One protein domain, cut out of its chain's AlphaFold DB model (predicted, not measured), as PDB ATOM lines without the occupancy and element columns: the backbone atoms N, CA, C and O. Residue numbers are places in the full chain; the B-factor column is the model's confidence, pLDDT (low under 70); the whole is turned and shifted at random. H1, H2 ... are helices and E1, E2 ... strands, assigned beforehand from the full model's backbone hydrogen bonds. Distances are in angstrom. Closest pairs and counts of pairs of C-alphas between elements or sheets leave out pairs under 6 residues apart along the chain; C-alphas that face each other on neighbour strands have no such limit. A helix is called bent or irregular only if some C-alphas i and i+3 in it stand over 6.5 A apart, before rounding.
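Overview. This is residues 9 to 174 of the 180 residues of an uncharacterized protein of Fontibacillus solani (UniProt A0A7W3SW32). What shape do these atoms make? One twisted sheet of seven strands is covered by H1 and H2 on one face and, over part of the other, by H3; a long loop, residues 45 to 64, extends past the end of E1, and residues 135 to 141 stick out. What is printed? There are 166 residues, with four named helices and seven named strands in the order H1 E1 E2 E3 E4 H2 E5 H3 E6 E7 H4; the sheet runs E2 E3 E1 E4 E7 E6 E5, mixed, and the class is mixed, helices and strands. The whole is compact, with a radius of gyration of the C-alphas of 15.8 A and spans of 46 by 36 by 26 A.

Arrangement. Where is the first helix? H1, residues 13 to 31, is on the sheet at a height over the sheet of 9.1 A, over E1, residues 34 to 44, and E3, residues 73 to 81. How do the strands pair? E3 is parallel to E1, with N 39 and O 75 2.8 A apart, and makes a hairpin with E2, residues 65 to 68, with N 65 and O 76 at 2.8 A. E4, residues 86 to 95, is antiparallel to E1, with N 38 and O 92 at 2.8 A, and to E7, residues 159 to 167, with N 91 and O 162 at 2.9 A. E6, residues 146 to 156, bends by 71 degrees at residue 151; it makes a hairpin with E7, N 147 and O 165 at 2.7 A, and is parallel to E5, residues 114 to 117, N 115 and O 146 at 2.8 A. Where are the other helices? H2, residues 101 to 112, is over E6 on the same face as H1, which it touches with residues 107 to 112 alone, the closest C-alphas being those of Phe 31 and Ser 111, 5.2 A. H3, residues 123 to 136, irregular with C-alphas 124 and 127 7.9 A apart, is on the opposite face, giving three layers, helices on both faces. H4, residues 168 to 172, only grazes the sheet. Are the helix backbones complete? Every O i to N i+4 pair is within hydrogen-bond range in H1 and H4, 7 of 8 in H2 and 8 of 10 in H3.

Along the chain. Where do the elements begin and end? H1 begins at C-alpha 13, (147.784, 173.313, 123.181), and H4 ends at C-alpha 172, (156.430, 170.635, 112.181). How long are they? H1 measures 26.9 A, E1 27.2 A, E4 26.8 A and H3 19.4 A.

Size, cuts and confidence. Is anything cut? The printed part has no cut; the link from E1 to E2 is long, 20 residues. Where is confidence low? Residues 9 to 14, 46 to 55, 118 to 120, 123, 137 to 143 and 174 are under 70.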
ATOM      1  N   VAL A   9     155.689 174.704 120.121       46.62
ATOM      2  CA  VAL A   9     155.441 175.597 121.250       46.62
ATOM      3  C   VAL A   9     154.620 176.831 120.903       46.62
ATOM      4  O   VAL A   9     153.834 177.282 121.732       46.62
ATOM      5  N   GLY A  10     154.756 177.336 119.674       49.97
ATOM      6  CA  GLY A  10     153.894 178.383 119.124       49.97
ATOM      7  C   GLY A  10     152.508 177.876 118.720       49.97
ATOM      8  O   GLY A  10     151.622 178.684 118.452       49.97
ATOM      9  N   LEU A  11     152.302 176.556 118.687       56.94
ATOM     10  CA  LEU A  11     150.984 175.964 118.500       56.94
ATOM     11  C   LEU A  11     150.150 176.085 119.778       56.94
ATOM     12  O   LEU A  11     150.637 175.844 120.889       56.94
ATOM     13  N   GLU A  12     148.865 176.389 119.590       61.56
ATOM     14  CA  GLU A  12     147.844 176.227 120.623       61.56
ATOM     15  C   GLU A  12     147.918 174.801 121.205       61.56
ATOM     16  O   GLU A  12     148.208 173.858 120.456       61.56
ATOM     17  N   PRO A  13     147.672 174.614 122.516       61.62
ATOM     18  CA  PRO A  13     147.784 173.313 123.181       61.62
ATOM     19  C   PRO A  13     147.090 172.165 122.431       61.62
ATOM     20  O   PRO A  13     147.659 171.080 122.313       61.62
ATOM     21  N   ASP A  14     145.925 172.432 121.840       63.41
ATOM     22  CA  ASP A  14     145.158 171.456 121.059       63.41
ATOM     23  C   ASP A  14     145.872 171.037 119.769       63.41
ATOM     24  O   ASP A  14     145.963 169.850 119.457       63.41
ATOM     25  N   LYS A  15     146.468 171.989 119.042       70.62
ATOM     26  CA  LYS A  15     147.235 171.701 117.819       70.62
ATOM     27  C   LYS A  15     148.490 170.897 118.133       70.62
ATOM     28  O   LYS A  15     148.784 169.927 117.442       70.62
ATOM     29  N   ARG A  16     149.198 171.252 119.209       70.12
ATOM     30  CA  ARG A  16     150.350 170.483 119.704       70.12
ATOM     31  C   ARG A  16     149.958 169.045 120.018       70.12
ATOM     32  O   ARG A  16     150.619 168.123 119.553       70.12
ATOM     33  N   ARG A  17     148.876 168.856 120.778       73.44
ATOM     34  CA  ARG A  17     148.347 167.529 121.105       73.44
ATOM     35  C   ARG A  17     148.087 166.711 119.843       73.44
ATOM     36  O   ARG A  17     148.492 165.557 119.792       73.44
ATOM     37  N   ILE A  18     147.471 167.305 118.824       76.69
ATOM     38  CA  ILE A  18     147.143 166.603 117.578       76.69
ATOM     39  C   ILE A  18     148.406 166.151 116.846       76.69
ATOM     40  O   ILE A  18     148.534 164.961 116.583       76.69
ATOM     41  N   VAL A  19     149.366 167.050 116.605       79.75
ATOM     42  CA  VAL A  19     150.641 166.720 115.938       79.75
ATOM     43  C   VAL A  19     151.338 165.540 116.623       79.75
ATOM     44  O   VAL A  19     151.742 164.578 115.970       79.75
ATOM     45  N   LEU A  20     151.432 165.589 117.954       80.25
ATOM     46  CA  LEU A  20     152.110 164.566 118.749       80.25
ATOM     47  C   LEU A  20     151.361 163.236 118.748       80.25
ATOM     48  O   LEU A  20     151.972 162.188 118.541       80.25
ATOM     49  N   CYS A  21     150.043 163.269 118.941       80.06
ATOM     50  CA  CYS A  21     149.219 162.070 118.886       80.06
ATOM     51  C   CYS A  21     149.264 161.424 117.501       80.06
ATOM     52  O   CYS A  21     149.342 160.201 117.415       80.06
ATOM     53  N   THR A  22     149.249 162.212 116.422       84.44
ATOM     54  CA  THR A  22     149.363 161.703 115.051       84.44
ATOM     55  C   THR A  22     150.719 161.046 114.821       84.44
ATOM     56  O   THR A  22     150.754 159.903 114.373       84.44
ATOM     57  N   PHE A  23     151.820 161.713 115.185       87.44
ATOM     58  CA  PHE A  23     153.167 161.144 115.083       87.44
ATOM     59  C   PHE A  23     153.285 159.811 115.838       87.44
ATOM     60  O   PHE A  23     153.666 158.799 115.249       87.44
ATOM     61  N   LEU A  24     152.896 159.785 117.117       89.38
ATOM     62  CA  LEU A  24     152.985 158.582 117.949       89.38
ATOM     63  C   LEU A  24     152.068 157.465 117.445       89.38
ATOM     64  O   LEU A  24     152.460 156.303 117.446       89.38
ATOM     65  N   THR A  25     150.863 157.799 116.980       88.38
ATOM     66  CA  THR A  25     149.932 156.809 116.423       88.38
ATOM     67  C   THR A  25     150.496 156.184 115.151       88.38
ATOM     68  O   THR A  25     150.486 154.962 115.021       88.38
ATOM     69  N   ASP A  26     151.011 156.997 114.227       88.12
ATOM     70  CA  ASP A  26     151.613 156.515 112.981       88.12
ATOM     71  C   ASP A  26     152.838 155.637 113.254       88.12
ATOM     72  O   ASP A  26     152.993 154.586 112.632       88.12
ATOM     73  N   PHE A  27     153.681 156.041 114.207       89.12
ATOM     74  CA  PHE A  27     154.820 155.249 114.653       89.12
ATOM     75  C   PHE A  27     154.379 153.885 115.203       89.12
ATOM     76  O   PHE A  27     154.812 152.842 114.708       89.12
ATOM     77  N   LEU A  28     153.481 153.874 116.192       91.31
ATOM     78  CA  LEU A  28     153.060 152.644 116.867       91.31
ATOM     79  C   LEU A  28     152.330 151.683 115.920       91.31
ATOM     80  O   LEU A  28     152.446 150.469 116.078       91.31
ATOM     81  N   LYS A  29     151.640 152.203 114.895       89.19
ATOM     82  CA  LYS A  29     151.046 151.386 113.825       89.19
ATOM     83  C   LYS A  29     152.088 150.678 112.951       89.19
ATOM     84  O   LYS A  29     151.789 149.606 112.432       89.19
ATOM     85  N   LYS A  30     153.282 151.256 112.776       88.38
ATOM     86  CA  LYS A  30     154.361 150.703 111.936       88.38
ATOM     87  C   LYS A  30     155.317 149.778 112.689       88.38
ATOM     88  O   LYS A  30     155.917 148.916 112.061       88.38
ATOM     89  N   PHE A  31     155.485 149.968 113.996       84.94
ATOM     90  CA  PHE A  31     156.525 149.294 114.774       84.94
ATOM     91  C   PHE A  31     156.332 147.768 114.879       84.94
ATOM     92  O   PHE A  31     157.210 147.008 114.493       84.94
ATOM     93  N   HIS A  32     155.190 147.317 115.407       80.25
ATOM     94  CA  HIS A  32     154.800 145.909 115.604       80.25
ATOM     95  C   HIS A  32     153.378 145.899 116.203       80.25
ATOM     96  O   HIS A  32     152.952 146.935 116.706       80.25
ATOM     97  N   PRO A  33     152.622 144.782 116.249       85.12
ATOM     98  CA  PRO A  33     151.443 144.675 117.110       85.12
ATOM     99  C   PRO A  33     151.692 145.133 118.561       85.12
ATOM    100  O   PRO A  33     152.243 144.397 119.390       85.12
ATOM    101  N   VAL A  34     151.255 146.359 118.849       93.12
ATOM    102  CA  VAL A  34     151.245 146.993 120.169       93.12
ATOM    103  C   VAL A  34     149.937 146.637 120.869       93.12
ATOM    104  O   VAL A  34     148.876 146.625 120.250       93.12
ATOM    105  N   GLU A  35     150.003 146.312 122.157       94.31
ATOM    106  CA  GLU A  35     148.824 146.256 123.021       94.31
ATOM    107  C   GLU A  35     148.587 147.629 123.657       94.31
ATOM    108  O   GLU A  35     147.489 148.182 123.573       94.31
ATOM    109  N   ARG A  36     149.634 148.189 124.278       95.88
ATOM    110  CA  ARG A  36     149.589 149.486 124.962       95.88
ATOM    111  C   ARG A  36     150.915 150.216 124.824       95.88
ATOM    112  O   ARG A  36     151.960 149.575 124.759       95.88
ATOM    113  N   ALA A  37     150.878 151.539 124.853       95.62
ATOM    114  CA  ALA A  37     152.070 152.366 124.946       95.62
ATOM    115  C   ALA A  37     151.885 153.482 125.976       95.62
ATOM    116  O   ALA A  37     150.816 154.085 126.081       95.62
ATOM    117  N   ILE A  38     152.947 153.753 126.726       95.31
ATOM    118  CA  ILE A  38     153.059 154.891 127.631       95.31
ATOM    119  C   ILE A  38     154.251 155.712 127.163       95.31
ATOM    120  O   ILE A  38     155.352 155.188 127.001       95.31
ATOM    121  N   VAL A  39     154.032 157.001 126.944       93.75
ATOM    122  CA  VAL A  39     155.056 157.916 126.452       93.75
ATOM    123  C   VAL A  39     155.189 159.071 127.426       93.75
ATOM    124  O   VAL A  39     154.210 159.740 127.735       93.75
ATOM    125  N   THR A  40     156.398 159.326 127.910       91.94
ATOM    126  CA  THR A  40     156.712 160.587 128.592       91.94
ATOM    127  C   THR A  40     157.487 161.463 127.632       91.94
ATOM    128  O   THR A  40     158.536 161.064 127.136       91.94
ATOM    129  N   MET A  41     156.964 162.649 127.357       88.12
ATOM    130  CA  MET A  41     157.527 163.577 126.397       88.12
ATOM    131  C   MET A  41     158.000 164.852 127.088       88.12
ATOM    132  O   MET A  41     157.237 165.542 127.765       88.12
ATOM    133  N   CYS A  42     159.251 165.196 126.824       87.31
ATOM    134  CA  CYS A  42     159.877 166.459 127.160       87.31
ATOM    135  C   CYS A  42     159.944 167.318 125.900       87.31
ATOM    136  O   CYS A  42     160.823 167.154 125.050       87.31
ATOM    137  N   SER A  43     158.972 168.212 125.754       81.62
ATOM    138  CA  SER A  43     158.917 169.137 124.635       81.62
ATOM    139  C   SER A  43     159.804 170.346 124.865       81.62
ATOM    140  O   SER A  43     159.924 170.848 125.983       81.62
ATOM    141  N   THR A  44     160.367 170.857 123.778       77.94
ATOM    142  CA  THR A  44     161.059 172.151 123.773       77.94
ATOM    143  C   THR A  44     160.124 173.269 124.227       77.94
ATOM    144  O   THR A  44     158.925 173.172 123.987       77.94
ATOM    145  N   ALA A  45     160.663 174.340 124.808       72.50
ATOM    146  CA  ALA A  45     159.964 175.574 125.173       72.50
ATOM    147  C   ALA A  45     159.873 176.598 124.035       72.50
ATOM    148  O   ALA A  45     159.100 177.542 124.131       72.50
ATOM    149  N   GLY A  46     160.608 176.428 122.934       65.25
ATOM    150  CA  GLY A  46     160.498 177.329 121.789       65.25
ATOM    151  C   GLY A  46     161.321 176.890 120.590       65.25
ATOM    152  O   GLY A  46     161.938 175.832 120.611       65.25
ATOM    153  N   SER A  47     161.336 177.729 119.554       64.88
ATOM    154  CA  SER A  47     162.365 177.671 118.506       64.88
ATOM    155  C   SER A  47     163.600 178.392 119.004       64.88
ATOM    156  O   SER A  47     163.468 179.383 119.719       64.88
ATOM    157  N   TYR A  48     164.784 178.016 118.526       61.75
ATOM    158  CA  TYR A  48     165.967 178.859 118.715       61.75
ATOM    159  C   TYR A  48     165.782 180.252 118.076       61.75
ATOM    160  O   TYR A  48     166.418 181.212 118.497       61.75
ATOM    161  N   LEU A  49     164.868 180.372 117.103       61.09
ATOM    162  CA  LEU A  49     164.485 181.626 116.446       61.09
ATOM    163  C   LEU A  49     163.404 182.424 117.197       61.09
ATOM    164  O   LEU A  49     163.090 183.541 116.793       61.09
ATOM    165  N   ASN A  50     162.813 181.879 118.267       61.56
ATOM    166  CA  ASN A  50     161.729 182.523 119.007       61.56
ATOM    167  C   ASN A  50     162.070 182.638 120.499       61.56
ATOM    168  O   ASN A  50     161.786 181.739 121.288       61.56
ATOM    169  N   SER A  51     162.630 183.782 120.887       56.06
ATOM    170  CA  SER A  51     163.025 184.096 122.265       56.06
ATOM    171  C   SER A  51     161.861 184.427 123.211       56.06
ATOM    172  O   SER A  51     162.098 184.669 124.390       56.06
ATOM    173  N   ASN A  52     160.618 184.479 122.718       60.41
ATOM    174  CA  ASN A  52     159.446 184.872 123.514       60.41
ATOM    175  C   ASN A  52     158.651 183.678 124.063       60.41
ATOM    176  O   ASN A  52     157.602 183.867 124.680       60.41
ATOM    177  N   ALA A  53     159.109 182.451 123.819       67.12
ATOM    178  CA  ALA A  53     158.435 181.242 124.263       67.12
ATOM    179  C   ALA A  53     159.090 180.703 125.553       67.12
ATOM    180  O   ALA A  53     160.304 180.532 125.622       67.12
ATOM    181  N   GLY A  54     158.279 180.507 126.598       62.72
ATOM    182  CA  GLY A  54     158.703 179.957 127.892       62.72
ATOM    183  C   GLY A  54     158.292 178.489 128.070       62.72
ATOM    184  O   GLY A  54     157.568 177.947 127.229       62.72
ATOM    185  N   PRO A  55     158.670 177.836 129.185       69.19
ATOM    186  CA  PRO A  55     159.250 178.388 130.414       69.19
ATOM    187  C   PRO A  55     160.747 178.725 130.330       69.19
ATOM    188  O   PRO A  55     161.497 178.086 129.600       69.19
ATOM    189  N   ILE A  56     161.173 179.704 131.135       73.44
ATOM    190  CA  ILE A  56     162.583 179.973 131.450       73.44
ATOM    191  C   ILE A  56     162.853 179.328 132.811       73.44
ATOM    192  O   ILE A  56     162.126 179.621 133.758       73.44
ATOM    193  N   ASP A  57     163.855 178.452 132.887       78.00
ATOM    194  CA  ASP A  57     164.319 177.814 134.135       78.00
ATOM    195  C   ASP A  57     163.211 177.133 134.969       78.00
ATOM    196  O   ASP A  57     163.195 177.154 136.198       78.00
ATOM    197  N   ALA A  58     162.225 176.544 134.291       79.00
ATOM    198  CA  ALA A  58     161.145 175.812 134.938       79.00
ATOM    199  C   ALA A  58     160.646 174.671 134.052       79.00
ATOM    200  O   ALA A  58     160.789 174.695 132.830       79.00
ATOM    201  N   VAL A  59     160.004 173.686 134.680       81.06
ATOM    202  CA  VAL A  59     159.267 172.624 133.990       81.06
ATOM    203  C   VAL A  59     157.790 172.973 134.016       81.06
ATOM    204  O   VAL A  59     157.215 173.187 135.082       81.06
ATOM    205  N   ARG A  60     157.152 172.998 132.844       81.19
ATOM    206  CA  ARG A  60     155.698 173.130 132.751       81.19
ATOM    207  C   ARG A  60     155.089 171.776 132.424       81.19
ATOM    208  O   ARG A  60     155.221 171.293 131.303       81.19
ATOM    209  N   LEU A  61     154.410 171.183 133.397       79.00
ATOM    210  CA  LEU A  61     153.617 169.977 133.186       79.00
ATOM    211  C   LEU A  61     152.342 170.326 132.410       79.00
ATOM    212  O   LEU A  61     151.675 171.318 132.710       79.00
ATOM    213  N   PHE A  62     152.028 169.514 131.410       74.12
ATOM    214  CA  PHE A  62     150.741 169.505 130.727       74.12
ATOM    215  C   PHE A  62     149.964 168.257 131.144       74.12
ATOM    216  O   PHE A  62     150.532 167.296 131.664       74.12
ATOM    217  N   GLU A  63     148.649 168.298 130.945       72.88
ATOM    218  CA  GLU A  63     147.769 167.173 131.250       72.88
ATOM    219  C   GLU A  63     148.175 165.917 130.468       72.88
ATOM    220  O   GLU A  63     148.657 165.993 129.332       72.88
ATOM    221  N   GLY A  64     147.963 164.759 131.094       81.06
ATOM    222  CA  GLY A  64     148.103 163.469 130.435       81.06
ATOM    223  C   GLY A  64     147.066 163.325 129.325       81.06
ATOM    224  O   GLY A  64     145.893 163.659 129.494       81.06
ATOM    225  N   ILE A  65     147.501 162.831 128.173       85.19
ATOM    226  CA  ILE A  65     146.640 162.536 127.038       85.19
ATOM    227  C   ILE A  65     146.444 161.033 126.989       85.19
ATOM    228  O   ILE A  65     147.393 160.286 126.769       85.19
ATOM    229  N   GLU A  66     145.204 160.599 127.136       87.94
ATOM    230  CA  GLU A  66     144.823 159.204 126.959       87.94
ATOM    231  C   GLU A  66     143.947 159.065 125.722       87.94
ATOM    232  O   GLU A  66     143.102 159.916 125.423       87.94
ATOM    233  N   TRP A  67     144.184 157.999 124.968       84.44
ATOM    234  CA  TRP A  67     143.457 157.699 123.747       84.44
ATOM    235  C   TRP A  67     143.531 156.196 123.469       84.44
ATOM    236  O   TRP A  67     144.541 155.542 123.735       84.44
ATOM    237  N   THR A  68     142.472 155.654 122.879       86.62
ATOM    238  CA  THR A  68     142.390 154.240 122.505       86.62
ATOM    239  C   THR A  68     142.029 154.141 121.033       86.62
ATOM    240  O   THR A  68     141.030 154.718 120.604       86.62
ATOM    241  N   THR A  69     142.819 153.393 120.264       85.25
ATOM    242  CA  THR A  69     142.447 152.951 118.916       85.25
ATOM    243  C   THR A  69     141.903 151.522 118.960       85.25
ATOM    244  O   THR A  69     142.088 150.820 119.958       85.25
ATOM    245  N   PRO A  70     141.266 151.036 117.881       87.25
ATOM    246  CA  PRO A  70     140.946 149.615 117.753       87.25
ATOM    247  C   PRO A  70     142.170 148.688 117.867       87.25
ATOM    248  O   PRO A  70     142.029 147.518 118.217       87.25
ATOM    249  N   GLU A  71     143.369 149.183 117.553       89.62
ATOM    250  CA  GLU A  71     144.602 148.398 117.528       89.62
ATOM    251  C   GLU A  71     145.354 148.377 118.870       89.62
ATOM    252  O   GLU A  71     145.890 147.314 119.218       89.62
ATOM    253  N   PHE A  72     145.392 149.504 119.600       93.19
ATOM    254  CA  PHE A  72     146.142 149.686 120.853       93.19
ATOM    255  C   PHE A  72     145.622 150.846 121.726       93.19
ATOM    256  O   PHE A  72     144.931 151.751 121.260       93.19
ATOM    257  N   ALA A  73     146.024 150.859 123.000       93.56
ATOM    258  CA  ALA A  73     145.846 152.008 123.898       93.56
ATOM    259  C   ALA A  73     147.134 152.845 124.011       93.56
ATOM    260  O   ALA A  73     148.233 152.292 124.056       93.56
ATOM    261  N   LEU A  74     147.009 154.170 124.090       92.31
ATOM    262  CA  LEU A  74     148.125 155.108 124.220       92.31
ATOM    263  C   LEU A  74     147.863 156.093 125.366       92.31
ATOM    264  O   LEU A  74     146.811 156.727 125.426       92.31
ATOM    265  N   SER A  75     148.857 156.254 126.237       93.00
ATOM    266  CA  SER A  75     148.913 157.316 127.240       93.00
ATOM    267  C   SER A  75     150.174 158.155 127.029       93.00
ATOM    268  O   SER A  75     151.261 157.607 126.839       93.00
ATOM    269  N   VAL A  76     150.039 159.478 127.037       89.94
ATOM    270  CA  VAL A  76     151.138 160.426 126.834       89.94
ATOM    271  C   VAL A  76     151.163 161.435 127.976       89.94
ATOM    272  O   VAL A  76     150.224 162.203 128.144       89.94
ATOM    273  N   ASN A  77     152.264 161.484 128.719       89.50
ATOM    274  CA  ASN A  77     152.547 162.537 129.688       89.50
ATOM    275  C   ASN A  77     153.438 163.585 129.034       89.50
ATOM    276  O   ASN A  77     154.555 163.277 128.621       89.50
ATOM    277  N   LEU A  78     152.956 164.820 128.941       85.31
ATOM    278  CA  LEU A  78     153.671 165.904 128.281       85.31
ATOM    279  C   LEU A  78     154.195 166.907 129.309       85.31
ATOM    280  O   LEU A  78     153.452 167.431 130.131       85.31
ATOM    281  N   CYS A  79     155.472 167.248 129.206       85.62
ATOM    282  CA  CYS A  79     156.047 168.399 129.879       85.62
ATOM    283  C   CYS A  79     156.792 169.276 128.875       85.62
ATOM    284  O   CYS A  79     157.211 168.818 127.815       85.62
ATOM    285  N   VAL A  80     156.927 170.557 129.198       81.44
ATOM    286  CA  VAL A  80     157.739 171.507 128.440       81.44
ATOM    287  C   VAL A  80     158.923 171.922 129.303       81.44
ATOM    288  O   VAL A  80     158.741 172.321 130.457       81.44
ATOM    289  N   LEU A  81     160.116 171.833 128.724       81.75
ATOM    290  CA  LEU A  81     161.402 172.133 129.349       81.75
ATOM    291  C   LEU A  81     162.109 173.286 128.610       81.75
ATOM    292  O   LEU A  81     161.855 173.481 127.419       81.75
ATOM    293  N   PRO A  82     163.033 174.020 129.264       80.81
ATOM    294  CA  PRO A  82     163.702 175.195 128.700       80.81
ATOM    295  C   PRO A  82     164.809 174.836 127.681       80.81
ATOM    296  O   PRO A  82     165.965 175.217 127.835       80.81
ATOM    297  N   HIS A  83     164.468 174.101 126.620       79.38
ATOM    298  CA  HIS A  83     165.328 173.838 125.459       79.38
ATOM    299  C   HIS A  83     164.588 174.155 124.153       79.38
ATOM    300  O   HIS A  83     163.365 174.274 124.144       79.38
ATOM    301  N   THR A  84     165.310 174.318 123.041       75.00
ATOM    302  CA  THR A  84     164.749 174.928 121.815       75.00
ATOM    303  C   THR A  84     164.788 174.059 120.556       75.00
ATOM    304  O   THR A  84     164.229 174.436 119.525       75.00
ATOM    305  N   ARG A  85     165.455 172.902 120.607       76.19
ATOM    306  CA  ARG A  85     165.754 172.118 119.399       76.19
ATOM    307  C   ARG A  85     165.108 170.738 119.372       76.19
ATOM    308  O   ARG A  85     164.361 170.433 118.452       76.19
ATOM    309  N   THR A  86     165.365 169.921 120.385       82.50
ATOM    310  CA  THR A  86     164.998 168.494 120.387       82.50
ATOM    311  C   THR A  86     163.886 168.218 121.371       82.50
ATOM    312  O   THR A  86     163.990 168.636 122.514       82.50
ATOM    313  N   ASN A  87     162.860 167.483 120.965       85.38
ATOM    314  CA  ASN A  87     161.887 166.902 121.882       85.38
ATOM    315  C   ASN A  87     162.380 165.510 122.275       85.38
ATOM    316  O   ASN A  87     162.717 164.719 121.398       85.38
ATOM    317  N   LEU A  88     162.430 165.205 123.566       88.88
ATOM    318  CA  LEU A  88     162.837 163.886 124.049       88.88
ATOM    319  C   LEU A  88     161.600 163.076 124.419       88.88
ATOM    320  O   LEU A  88     160.696 163.585 125.078       88.88
ATOM    321  N   PHE A  89     161.569 161.816 124.012       91.94
ATOM    322  CA  PHE A  89     160.486 160.891 124.305       91.94
ATOM    323  C   PHE A  89     161.081 159.679 125.001       91.94
ATOM    324  O   PHE A  89     161.939 159.008 124.437       91.94
ATOM    325  N   ASN A  90     160.592 159.385 126.197       94.06
ATOM    326  CA  ASN A  90     160.736 158.083 126.823       94.06
ATOM    327  C   ASN A  90     159.513 157.250 126.449       94.06
ATOM    328  O   ASN A  90     158.389 157.604 126.816       94.06
ATOM    329  N   VAL A  91     159.724 156.175 125.703       95.19
ATOM    330  CA  VAL A  91     158.662 155.348 125.141       95.19
ATOM    331  C   VAL A  91     158.713 153.975 125.789       95.19
ATOM    332  O   VAL A  91     159.739 153.301 125.750       95.19
ATOM    333  N   VAL A  92     157.583 153.546 126.348       96.81
ATOM    334  CA  VAL A  92     157.382 152.193 126.866       96.81
ATOM    335  C   VAL A  92     156.242 151.541 126.099       96.81
ATOM    336  O   VAL A  92     155.112 152.024 126.118       96.81
ATOM    337  N   ILE A  93     156.530 150.430 125.433       96.38
ATOM    338  CA  ILE A  93     155.590 149.651 124.633       96.38
ATOM    339  C   ILE A  93     155.370 148.308 125.313       96.38
ATOM    340  O   ILE A  93     156.321 147.594 125.621       96.38
ATOM    341  N   LEU A  94     154.105 147.944 125.491       96.44
ATOM    342  CA  LEU A  94     153.684 146.584 125.777       96.44
ATOM    343  C   LEU A  94     153.260 145.932 124.460       96.44
ATOM    344  O   LEU A  94     152.240 146.306 123.872       96.44
ATOM    345  N   SER A  95     154.052 144.988 123.966       94.69
ATOM    346  CA  SER A  95     153.765 144.252 122.739       94.69
ATOM    347  C   SER A  95     152.810 143.083 123.001       94.69
ATOM    348  O   SER A  95     152.800 142.485 124.078       94.69
ATOM    349  N   LYS A  96     152.019 142.708 121.984       93.00
ATOM    350  CA  LYS A  96     151.125 141.532 122.071       93.00
ATOM    351  C   LYS A  96     151.898 140.210 122.178       93.00
ATOM    352  O   LYS A  96     151.383 139.243 122.724       93.00
ATOM    353  N   ASN A  97     153.137 140.185 121.678       91.75
ATOM    354  CA  ASN A  97     154.030 139.026 121.683       91.75
ATOM    355  C   ASN A  97     155.391 139.402 122.279       91.75
ATOM    356  O   ASN A  97     155.822 140.546 122.154       91.75
ATOM    357  N   THR A  98     156.093 138.438 122.877       90.88
ATOM    358  CA  THR A  98     157.490 138.622 123.312       90.88
ATOM    359  C   THR A  98     158.397 138.817 122.099       90.88
ATOM    360  O   THR A  98     158.296 138.069 121.127       90.88
ATOM    361  N   LEU A  99     159.295 139.800 122.171       89.25
ATOM    362  CA  LEU A  99     160.270 140.103 121.125       89.25
ATOM    363  C   LEU A  99     161.690 139.951 121.675       89.25
ATOM    364  O   LEU A  99     161.944 140.184 122.855       89.25
ATOM    365  N   LYS A 100     162.625 139.551 120.813       87.88
ATOM    366  CA  LYS A 100     164.052 139.556 121.150       87.88
ATOM    367  C   LYS A 100     164.624 140.957 120.947       87.88
ATOM    368  O   LYS A 100     164.246 141.630 119.993       87.88
ATOM    369  N   ALA A 101     165.579 141.353 121.787       84.56
ATOM    370  CA  ALA A 101     166.215 142.672 121.719       84.56
ATOM    371  C   ALA A 101     166.815 142.992 120.337       84.56
ATOM    372  O   ALA A 101     166.581 144.072 119.806       84.56
ATOM    373  N   GLU A 102     167.502 142.023 119.726       83.75
ATOM    374  CA  GLU A 102     168.085 142.139 118.379       83.75
ATOM    375  C   GLU A 102     167.048 142.501 117.305       83.75
ATOM    376  O   GLU A 102     167.291 143.357 116.462       83.75
ATOM    377  N   HIS A 103     165.853 141.917 117.390       89.31
ATOM    378  CA  HIS A 103     164.774 142.176 116.443       89.31
ATOM    379  C   HIS A 103     164.062 143.507 116.723       89.31
ATOM    380  O   HIS A 103     163.571 144.160 115.810       89.31
ATOM    381  N   VAL A 104     164.023 143.943 117.984       89.75
ATOM    382  CA  VAL A 104     163.428 145.233 118.359       89.75
ATOM    383  C   VAL A 104     164.197 146.400 117.746       89.75
ATOM    384  O   VAL A 104     163.568 147.324 117.236       89.75
ATOM    385  N   LEU A 105     165.531 146.355 117.753       87.56
ATOM    386  CA  LEU A 105     166.347 147.410 117.147       87.56
ATOM    387  C   LEU A 105     166.086 147.528 115.638       87.56
ATOM    388  O   LEU A 105     165.846 148.627 115.142       87.56
ATOM    389  N   GLU A 106     166.045 146.394 114.935       87.25
ATOM    390  CA  GLU A 106     165.713 146.332 113.506       87.25
ATOM    391  C   GLU A 106     164.317 146.919 113.222       87.25
ATOM    392  O   GLU A 106     164.140 147.721 112.304       87.25
ATOM    393  N   LEU A 107     163.315 146.580 114.041       88.12
ATOM    394  CA  LEU A 107     161.966 147.138 113.917       88.12
ATOM    395  C   LEU A 107     161.931 148.651 114.172       88.12
ATOM    396  O   LEU A 107     161.222 149.373 113.467       88.12
ATOM    397  N   LEU A 108     162.686 149.159 115.151       87.50
ATOM    398  CA  LEU A 108     162.772 150.599 115.420       87.50
ATOM    399  C   LEU A 108     163.391 151.337 114.229       87.50
ATOM    400  O   LEU A 108     162.824 152.328 113.772       87.50
ATOM    401  N   GLN A 109     164.486 150.808 113.679       84.44
ATOM    402  CA  GLN A 109     165.146 151.347 112.487       84.44
ATOM    403  C   GLN A 109     164.203 151.411 111.282       84.44
ATOM    404  O   GLN A 109     164.073 152.459 110.652       84.44
ATOM    405  N   ASN A 110     163.464 150.332 111.025       82.00
ATOM    406  CA  ASN A 110     162.548 150.245 109.888       82.00
ATOM    407  C   ASN A 110     161.265 151.079 110.050       82.00
ATOM    408  O   ASN A 110     160.676 151.507 109.058       82.00
ATOM    409  N   SER A 111     160.791 151.288 111.281       79.12
ATOM    410  CA  SER A 111     159.511 151.969 111.536       79.12
ATOM    411  C   SER A 111     159.614 153.490 111.609       79.12
ATOM    412  O   SER A 111     158.623 154.170 111.322       79.12
ATOM    413  N   LEU A 112     160.782 154.021 111.985       70.25
ATOM    414  CA  LEU A 112     160.961 155.441 112.288       70.25
ATOM    415  C   LEU A 112     161.922 156.195 111.363       70.25
ATOM    416  O   LEU A 112     162.048 157.401 111.547       70.25
ATOM    417  N   ASP A 113     162.572 155.549 110.389       71.88
ATOM    418  CA  ASP A 113     163.663 156.180 109.617       71.88
ATOM    419  C   ASP A 113     164.659 156.892 110.562       71.88
ATOM    420  O   ASP A 113     164.949 158.086 110.460       71.88
ATOM    421  N   VAL A 114     165.072 156.164 111.608       74.69
ATOM    422  CA  VAL A 114     165.864 156.711 112.717       74.69
ATOM    423  C   VAL A 114     167.348 156.721 112.409       74.69
ATOM    424  O   VAL A 114     167.932 155.728 111.976       74.69
ATOM    425  N   PHE A 115     167.992 157.816 112.797       76.81
ATOM    426  CA  PHE A 115     169.427 157.855 112.992       76.81
ATOM    427  C   PHE A 115     169.771 157.243 114.353       76.81
ATOM    428  O   PHE A 115     169.390 157.761 115.407       76.81
ATOM    429  N   CYS A 116     170.498 156.131 114.346       79.00
ATOM    430  CA  CYS A 116     170.923 155.485 115.580       79.00
ATOM    431  C   CYS A 116     172.134 156.197 116.179       79.00
ATOM    432  O   CYS A 116     173.155 156.411 115.523       79.00
ATOM    433  N   VAL A 117     172.005 156.589 117.442       77.31
ATOM    434  CA  VAL A 117     173.020 157.345 118.163       77.31
ATOM    435  C   VAL A 117     173.941 156.374 118.884       77.31
ATOM    436  O   VAL A 117     173.524 155.674 119.804       77.31
ATOM    437  N   SER A 118     175.211 156.356 118.474       69.19
ATOM    438  CA  SER A 118     176.237 155.541 119.129       69.19
ATOM    439  C   SER A 118     176.431 155.947 120.593       69.19
ATOM    440  O   SER A 118     176.318 157.129 120.920       69.19
ATOM    441  N   GLU A 119     176.871 155.005 121.433       68.81
ATOM    442  CA  GLU A 119     177.107 155.172 122.882       68.81
ATOM    443  C   GLU A 119     178.000 156.362 123.284       68.81
ATOM    444  O   GLU A 119     178.033 156.752 124.451       68.81
ATOM    445  N   LYS A 120     178.738 156.953 122.336       69.25
ATOM    446  CA  LYS A 120     179.566 158.147 122.561       69.25
ATOM    447  C   LYS A 120     178.760 159.402 122.904       69.25
ATOM    448  O   LYS A 120     179.353 160.348 123.413       69.25
ATOM    449  N   PHE A 121     177.462 159.424 122.608       71.50
ATOM    450  CA  PHE A 121     176.577 160.539 122.926       71.50
ATOM    451  C   PHE A 121     175.542 160.101 123.957       71.50
ATOM    452  O   PHE A 121     174.897 159.063 123.810       71.50
ATOM    453  N   GLN A 122     175.379 160.911 124.997       71.69
ATOM    454  CA  GLN A 122     174.337 160.719 125.996       71.69
ATOM    455  C   GLN A 122     173.089 161.548 125.660       71.69
ATOM    456  O   GLN A 122     173.078 162.372 124.747       71.69
ATOM    457  N   MET A 123     171.993 161.315 126.382       66.19
ATOM    458  CA  MET A 123     170.741 162.038 126.144       66.19
ATOM    459  C   MET A 123     170.818 163.534 126.476       66.19
ATOM    460  O   MET A 123     170.056 164.320 125.926       66.19
ATOM    461  N   ASP A 124     171.705 163.945 127.374       70.38
ATOM    462  CA  ASP A 124     171.997 165.349 127.677       70.38
ATOM    463  C   ASP A 124     172.906 166.000 126.618       70.38
ATOM    464  O   ASP A 124     172.932 167.223 126.479       70.38
ATOM    465  N   ASP A 125     173.554 165.192 125.779       76.88
ATOM    466  CA  ASP A 125     174.408 165.629 124.678       76.88
ATOM    467  C   ASP A 125     173.638 165.936 123.384       76.88
ATOM    468  O   ASP A 125     174.254 166.007 122.319       76.88
ATOM    469  N   THR A 126     172.314 166.163 123.432       75.94
ATOM    470  CA  THR A 126     171.522 166.492 122.225       75.94
ATOM    471  C   THR A 126     172.190 167.579 121.385       75.94
ATOM    472  O   THR A 126     172.371 167.396 120.187       75.94
ATOM    473  N   ALA A 127     172.663 168.666 122.002       76.81
ATOM    474  CA  ALA A 127     173.383 169.727 121.301       76.81
ATOM    475  C   ALA A 127     174.659 169.226 120.597       76.81
ATOM    476  O   ALA A 127     174.867 169.544 119.430       76.81
ATOM    477  N   LYS A 128     175.482 168.401 121.261       78.62
ATOM    478  CA  LYS A 128     176.702 167.829 120.660       78.62
ATOM    479  C   LYS A 128     176.380 166.872 119.517       78.62
ATOM    480  O   LYS A 128     177.121 166.829 118.543       78.62
ATOM    481  N   LEU A 129     175.282 166.126 119.623       76.00
ATOM    482  CA  LEU A 129     174.803 165.258 118.555       76.00
ATOM    483  C   LEU A 129     174.406 166.076 117.319       76.00
ATOM    484  O   LEU A 129     174.771 165.710 116.206       76.00
ATOM    485  N   PHE A 130     173.729 167.214 117.501       75.12
ATOM    486  CA  PHE A 130     173.436 168.128 116.392       75.12
ATOM    487  C   PHE A 130     174.698 168.712 115.768       75.12
ATOM    488  O   PHE A 130     174.772 168.785 114.545       75.12
ATOM    489  N   GLU A 131     175.681 169.111 116.577       77.06
ATOM    490  CA  GLU A 131     176.972 169.580 116.066       77.06
ATOM    491  C   GLU A 131     177.685 168.483 115.268       77.06
ATOM    492  O   GLU A 131     178.119 168.727 114.149       77.06
ATOM    493  N   PHE A 132     177.700 167.248 115.774       78.88
ATOM    494  CA  PHE A 132     178.261 166.109 115.055       78.88
ATOM    495  C   PHE A 132     177.568 165.879 113.708       78.88
ATOM    496  O   PHE A 132     178.244 165.740 112.692       78.88
ATOM    497  N   VAL A 133     176.234 165.873 113.672       76.31
ATOM    498  CA  VAL A 133     175.482 165.709 112.419       76.31
ATOM    499  C   VAL A 133     175.750 166.871 111.464       76.31
ATOM    500  O   VAL A 133     175.970 166.627 110.286       76.31
ATOM    501  N   ARG A 134     175.791 168.114 111.960       74.25
ATOM    502  CA  ARG A 134     176.085 169.320 111.168       74.25
ATOM    503  C   ARG A 134     177.481 169.285 110.554       74.25
ATOM    504  O   ARG A 134     177.648 169.678 109.408       74.25
ATOM    505  N   ASP A 135     178.467 168.825 111.313       78.88
ATOM    506  CA  ASP A 135     179.859 168.770 110.871       78.88
ATOM    507  C   ASP A 135     180.118 167.594 109.904       78.88
ATOM    508  O   ASP A 135     181.121 167.599 109.194       78.88
ATOM    509  N   ASN A 136     179.227 166.591 109.863       74.19
ATOM    510  CA  ASN A 136     179.366 165.376 109.045       74.19
ATOM    511  C   ASN A 136     178.288 165.225 107.953       74.19
ATOM    512  O   ASN A 136     178.254 164.194 107.281       74.19
ATOM    513  N   SER A 137     177.410 166.214 107.765       68.75
ATOM    514  CA  SER A 137     176.419 166.225 106.689       68.75
ATOM    515  C   SER A 137     176.720 167.326 105.672       68.75
ATOM    516  O   SER A 137     177.087 168.447 106.020       68.75
ATOM    517  N   ASP A 138     176.517 167.025 104.387       61.31
ATOM    518  CA  ASP A 138     176.654 168.014 103.304       61.31
ATOM    519  C   ASP A 138     175.519 169.063 103.320       61.31
ATOM    520  O   ASP A 138     175.554 170.068 102.605       61.31
ATOM    521  N   CYS A 139     174.483 168.842 104.135       51.72
ATOM    522  CA  CYS A 139     173.266 169.641 104.221       51.72
ATOM    523  C   CYS A 139     173.231 170.452 105.526       51.72
ATOM    524  O   CYS A 139     172.665 170.056 106.541       51.72
ATOM    525  N   TYR A 140     173.798 171.655 105.458       48.16
ATOM    526  CA  TYR A 140     174.089 172.539 106.592       48.16
ATOM    527  C   TYR A 140     172.882 173.129 107.361       48.16
ATOM    528  O   TYR A 140     173.089 173.980 108.225       48.16
ATOM    529  N   VAL A 141     171.622 172.787 107.053       51.59
ATOM    530  CA  VAL A 141     170.480 173.624 107.505       51.59
ATOM    531  C   VAL A 141     169.219 172.859 107.933       51.59
ATOM    532  O   VAL A 141     168.487 173.341 108.797       51.59
ATOM    533  N   ASP A 142     168.971 171.649 107.428       56.22
ATOM    534  CA  ASP A 142     167.653 171.009 107.550       56.22
ATOM    535  C   ASP A 142     167.747 169.641 108.227       56.22
ATOM    536  O   ASP A 142     167.611 168.602 107.589       56.22
ATOM    537  N   SER A 143     167.983 169.639 109.541       59.53
ATOM    538  CA  SER A 143     167.871 168.418 110.332       59.53
ATOM    539  C   SER A 143     166.400 168.003 110.446       59.53
ATOM    540  O   SER A 143     165.560 168.745 110.949       59.53
ATOM    541  N   ASP A 144     166.094 166.816 109.932       73.69
ATOM    542  CA  ASP A 144     164.774 166.181 109.959       73.69
ATOM    543  C   ASP A 144     164.907 164.779 110.555       73.69
ATOM    544  O   ASP A 144     164.496 163.785 109.968       73.69
ATOM    545  N   TYR A 145     165.601 164.695 111.688       77.12
ATOM    546  CA  TYR A 145     166.049 163.422 112.234       77.12
ATOM    547  C   TYR A 145     165.229 163.010 113.450       77.12
ATOM    548  O   TYR A 145     164.912 163.821 114.331       77.12
ATOM    549  N   ILE A 146     164.964 161.708 113.513       85.62
ATOM    550  CA  ILE A 146     164.629 161.003 114.741       85.62
ATOM    551  C   ILE A 146     165.889 160.275 115.193       85.62
ATOM    552  O   ILE A 146     166.466 159.484 114.455       85.62
ATOM    553  N   PHE A 147     166.318 160.550 116.411       87.00
ATOM    554  CA  PHE A 147     167.486 159.960 117.036       87.00
ATOM    555  C   PHE A 147     167.054 158.836 117.960       87.00
ATOM    556  O   PHE A 147     166.297 159.088 118.893       87.00
ATOM    557  N   LEU A 148     167.545 157.619 117.739       88.69
ATOM    558  CA  LEU A 148     167.377 156.514 118.681       88.69
ATOM    559  C   LEU A 148     168.616 156.407 119.571       88.69
ATOM    560  O   LEU A 148     169.713 156.176 119.068       88.69
ATOM    561  N   PHE A 149     168.441 156.537 120.887       88.75
ATOM    562  CA  PHE A 149     169.520 156.321 121.852       88.75
ATOM    563  C   PHE A 149     169.613 154.827 122.177       88.75
ATOM    564  O   PHE A 149     168.942 154.342 123.089       88.75
ATOM    565  N   GLU A 150     170.408 154.076 121.408       86.94
ATOM    566  CA  GLU A 150     170.456 152.604 121.480       86.94
ATOM    567  C   GLU A 150     170.784 152.075 122.882       86.94
ATOM    568  O   GLU A 150     170.200 151.091 123.328       86.94
ATOM    569  N   ASN A 151     171.651 152.773 123.620       87.00
ATOM    570  CA  ASN A 151     172.026 152.429 124.995       87.00
ATOM    571  C   ASN A 151     170.862 152.494 126.000       87.00
ATOM    572  O   ASN A 151     170.986 151.998 127.118       87.00
ATOM    573  N   THR A 152     169.739 153.108 125.624       90.00
ATOM    574  CA  THR A 152     168.524 153.171 126.445       90.00
ATOM    575  C   THR A 152     167.523 152.066 126.126       90.00
ATOM    576  O   THR A 152     166.527 151.928 126.840       90.00
ATOM    577  N   LEU A 153     167.763 151.288 125.064       91.62
ATOM    578  CA  LEU A 153     166.876 150.208 124.669       91.62
ATOM    579  C   LEU A 153     166.894 149.099 125.724       91.62
ATOM    580  O   LEU A 153     167.910 148.466 126.003       91.62
ATOM    581  N   THR A 154     165.724 148.830 126.280       94.12
ATOM    582  CA  THR A 154     165.470 147.779 127.257       94.12
ATOM    583  C   THR A 154     164.357 146.891 126.728       94.12
ATOM    584  O   THR A 154     163.327 147.371 126.259       94.12
ATOM    585  N   VAL A 155     164.561 145.577 126.784       94.19
ATOM    586  CA  VAL A 155     163.550 144.593 126.393       94.19
ATOM    587  C   VAL A 155     163.435 143.574 127.510       94.19
ATOM    588  O   VAL A 155     164.392 142.868 127.823       94.19
ATOM    589  N   GLN A 156     162.259 143.514 128.126       93.44
ATOM    590  CA  GLN A 156     161.970 142.605 129.223       93.44
ATOM    591  C   GLN A 156     160.594 141.974 129.006       93.44
ATOM    592  O   GLN A 156     159.566 142.639 129.114       93.44
ATOM    593  N   PHE A 157     160.570 140.674 128.706       90.88
ATOM    594  CA  PHE A 157     159.358 139.957 128.296       90.88
ATOM    595  C   PHE A 157     158.693 140.622 127.076       90.88
ATOM    596  O   PHE A 157     159.269 140.658 125.992       90.88
ATOM    597  N   ASN A 158     157.484 141.144 127.244       93.94
ATOM    598  CA  ASN A 158     156.738 141.884 126.236       93.94
ATOM    599  C   ASN A 158     156.786 143.406 126.452       93.94
ATOM    600  O   ASN A 158     156.048 144.133 125.793       93.94
ATOM    601  N   ALA A 159     157.616 143.894 127.374       95.62
ATOM    602  CA  ALA A 159     157.840 145.316 127.585       95.62
ATOM    603  C   ALA A 159     159.113 145.766 126.859       95.62
ATOM    604  O   ALA A 159     160.169 145.140 126.978       95.62
ATOM    605  N   ILE A 160     159.003 146.863 126.116       96.38
ATOM    606  CA  ILE A 160     160.084 147.486 125.355       96.38
ATOM    607  C   ILE A 160     160.164 148.945 125.791       96.38
ATOM    608  O   ILE A 160     159.192 149.677 125.629       96.38
ATOM    609  N   GLY A 161     161.292 149.362 126.352       95.56
ATOM    610  CA  GLY A 161     161.547 150.737 126.775       95.56
ATOM    611  C   GLY A 161     162.708 151.335 125.995       95.56
ATOM    612  O   GLY A 161     163.718 150.663 125.824       95.56
ATOM    613  N   PHE A 162     162.593 152.567 125.515       93.69
ATOM    614  CA  PHE A 162     163.686 153.262 124.832       93.69
ATOM    615  C   PHE A 162     163.445 154.770 124.806       93.69
ATOM    616  O   PHE A 162     162.321 155.245 124.983       93.69
ATOM    617  N   TRP A 163     164.508 155.520 124.540       92.56
ATOM    618  CA  TRP A 163     164.440 156.954 124.328       92.56
ATOM    619  C   TRP A 163     164.680 157.316 122.871       92.56
ATOM    620  O   TRP A 163     165.596 156.798 122.227       92.56
ATOM    621  N   ILE A 164     163.887 158.269 122.382       91.25
ATOM    622  CA  ILE A 164     164.137 158.942 121.111       91.25
ATOM    623  C   ILE A 164     164.217 160.456 121.290       91.25
ATOM    624  O   ILE A 164     163.520 161.043 122.118       91.25
ATOM    625  N   GLY A 165     165.063 161.093 120.490       88.94
ATOM    626  CA  GLY A 165     165.069 162.535 120.284       88.94
ATOM    627  C   GLY A 165     164.442 162.856 118.937       88.94
ATOM    628  O   GLY A 165     164.835 162.282 117.934       88.94
ATOM    629  N   VAL A 166     163.488 163.775 118.884       86.75
ATOM    630  CA  VAL A 166     162.855 164.202 117.633       86.75
ATOM    631  C   VAL A 166     163.118 165.684 117.436       86.75
ATOM    632  O   VAL A 166     162.814 166.495 118.319       86.75
ATOM    633  N   ASP A 167     163.677 166.055 116.287       82.12
ATOM    634  CA  ASP A 167     163.828 167.465 115.932       82.12
ATOM    635  C   ASP A 167     162.451 168.156 115.891       82.12
ATOM    636  O   ASP A 167     161.483 167.640 115.327       82.12
ATOM    637  N   ASN A 168     162.350 169.348 116.478       77.25
ATOM    638  CA  ASN A 168     161.183 170.216 116.329       77.25
ATOM    639  C   ASN A 168     160.764 170.396 114.868       77.25
ATOM    640  O   ASN A 168     159.567 170.430 114.570       77.25
ATOM    641  N   LYS A 169     161.740 170.508 113.962       75.94
ATOM    642  CA  LYS A 169     161.483 170.666 112.531       75.94
ATOM    643  C   LYS A 169     160.792 169.436 111.937       75.94
ATOM    644  O   LYS A 169     159.863 169.614 111.151       75.94
ATOM    645  N   TYR A 170     161.135 168.233 112.394       80.12
ATOM    646  CA  TYR A 170     160.469 166.992 111.983       80.12
ATOM    647  C   TYR A 170     158.991 166.983 112.347       80.12
ATOM    648  O   TYR A 170     158.120 166.783 111.501       80.12
ATOM    649  N   LEU A 171     158.678 167.319 113.594       78.12
ATOM    650  CA  LEU A 171     157.292 167.365 114.056       78.12
ATOM    651  C   LEU A 171     156.484 168.489 113.389       78.12
ATOM    652  O   LEU A 171     155.278 168.346 113.222       78.12
ATOM    653  N   SER A 172     157.121 169.574 112.931       72.44
ATOM    654  CA  SER A 172     156.430 170.635 112.181       72.44
ATOM    655  C   SER A 172     155.887 170.180 110.815       72.44
ATOM    656  O   SER A 172     154.962 170.801 110.284       72.44
ATOM    657  N   LYS A 173     156.418 169.080 110.252       73.62
ATOM    658  CA  LYS A 173     155.945 168.491 108.987       73.62
ATOM    659  C   LYS A 173     154.666 167.676 109.144       73.62
ATOM    660  O   LYS A 173     153.944 167.493 108.168       73.62
ATOM    661  N   TYR A 174     154.351 167.225 110.357       68.75
ATOM    662  CA  TYR A 174     153.082 166.572 110.674       68.75
ATOM    663  C   TYR A 174     151.971 167.637 110.728       68.75
ATOM    664  O   TYR A 174     151.511 168.036 111.795       68.75
TER     665      TYR A 174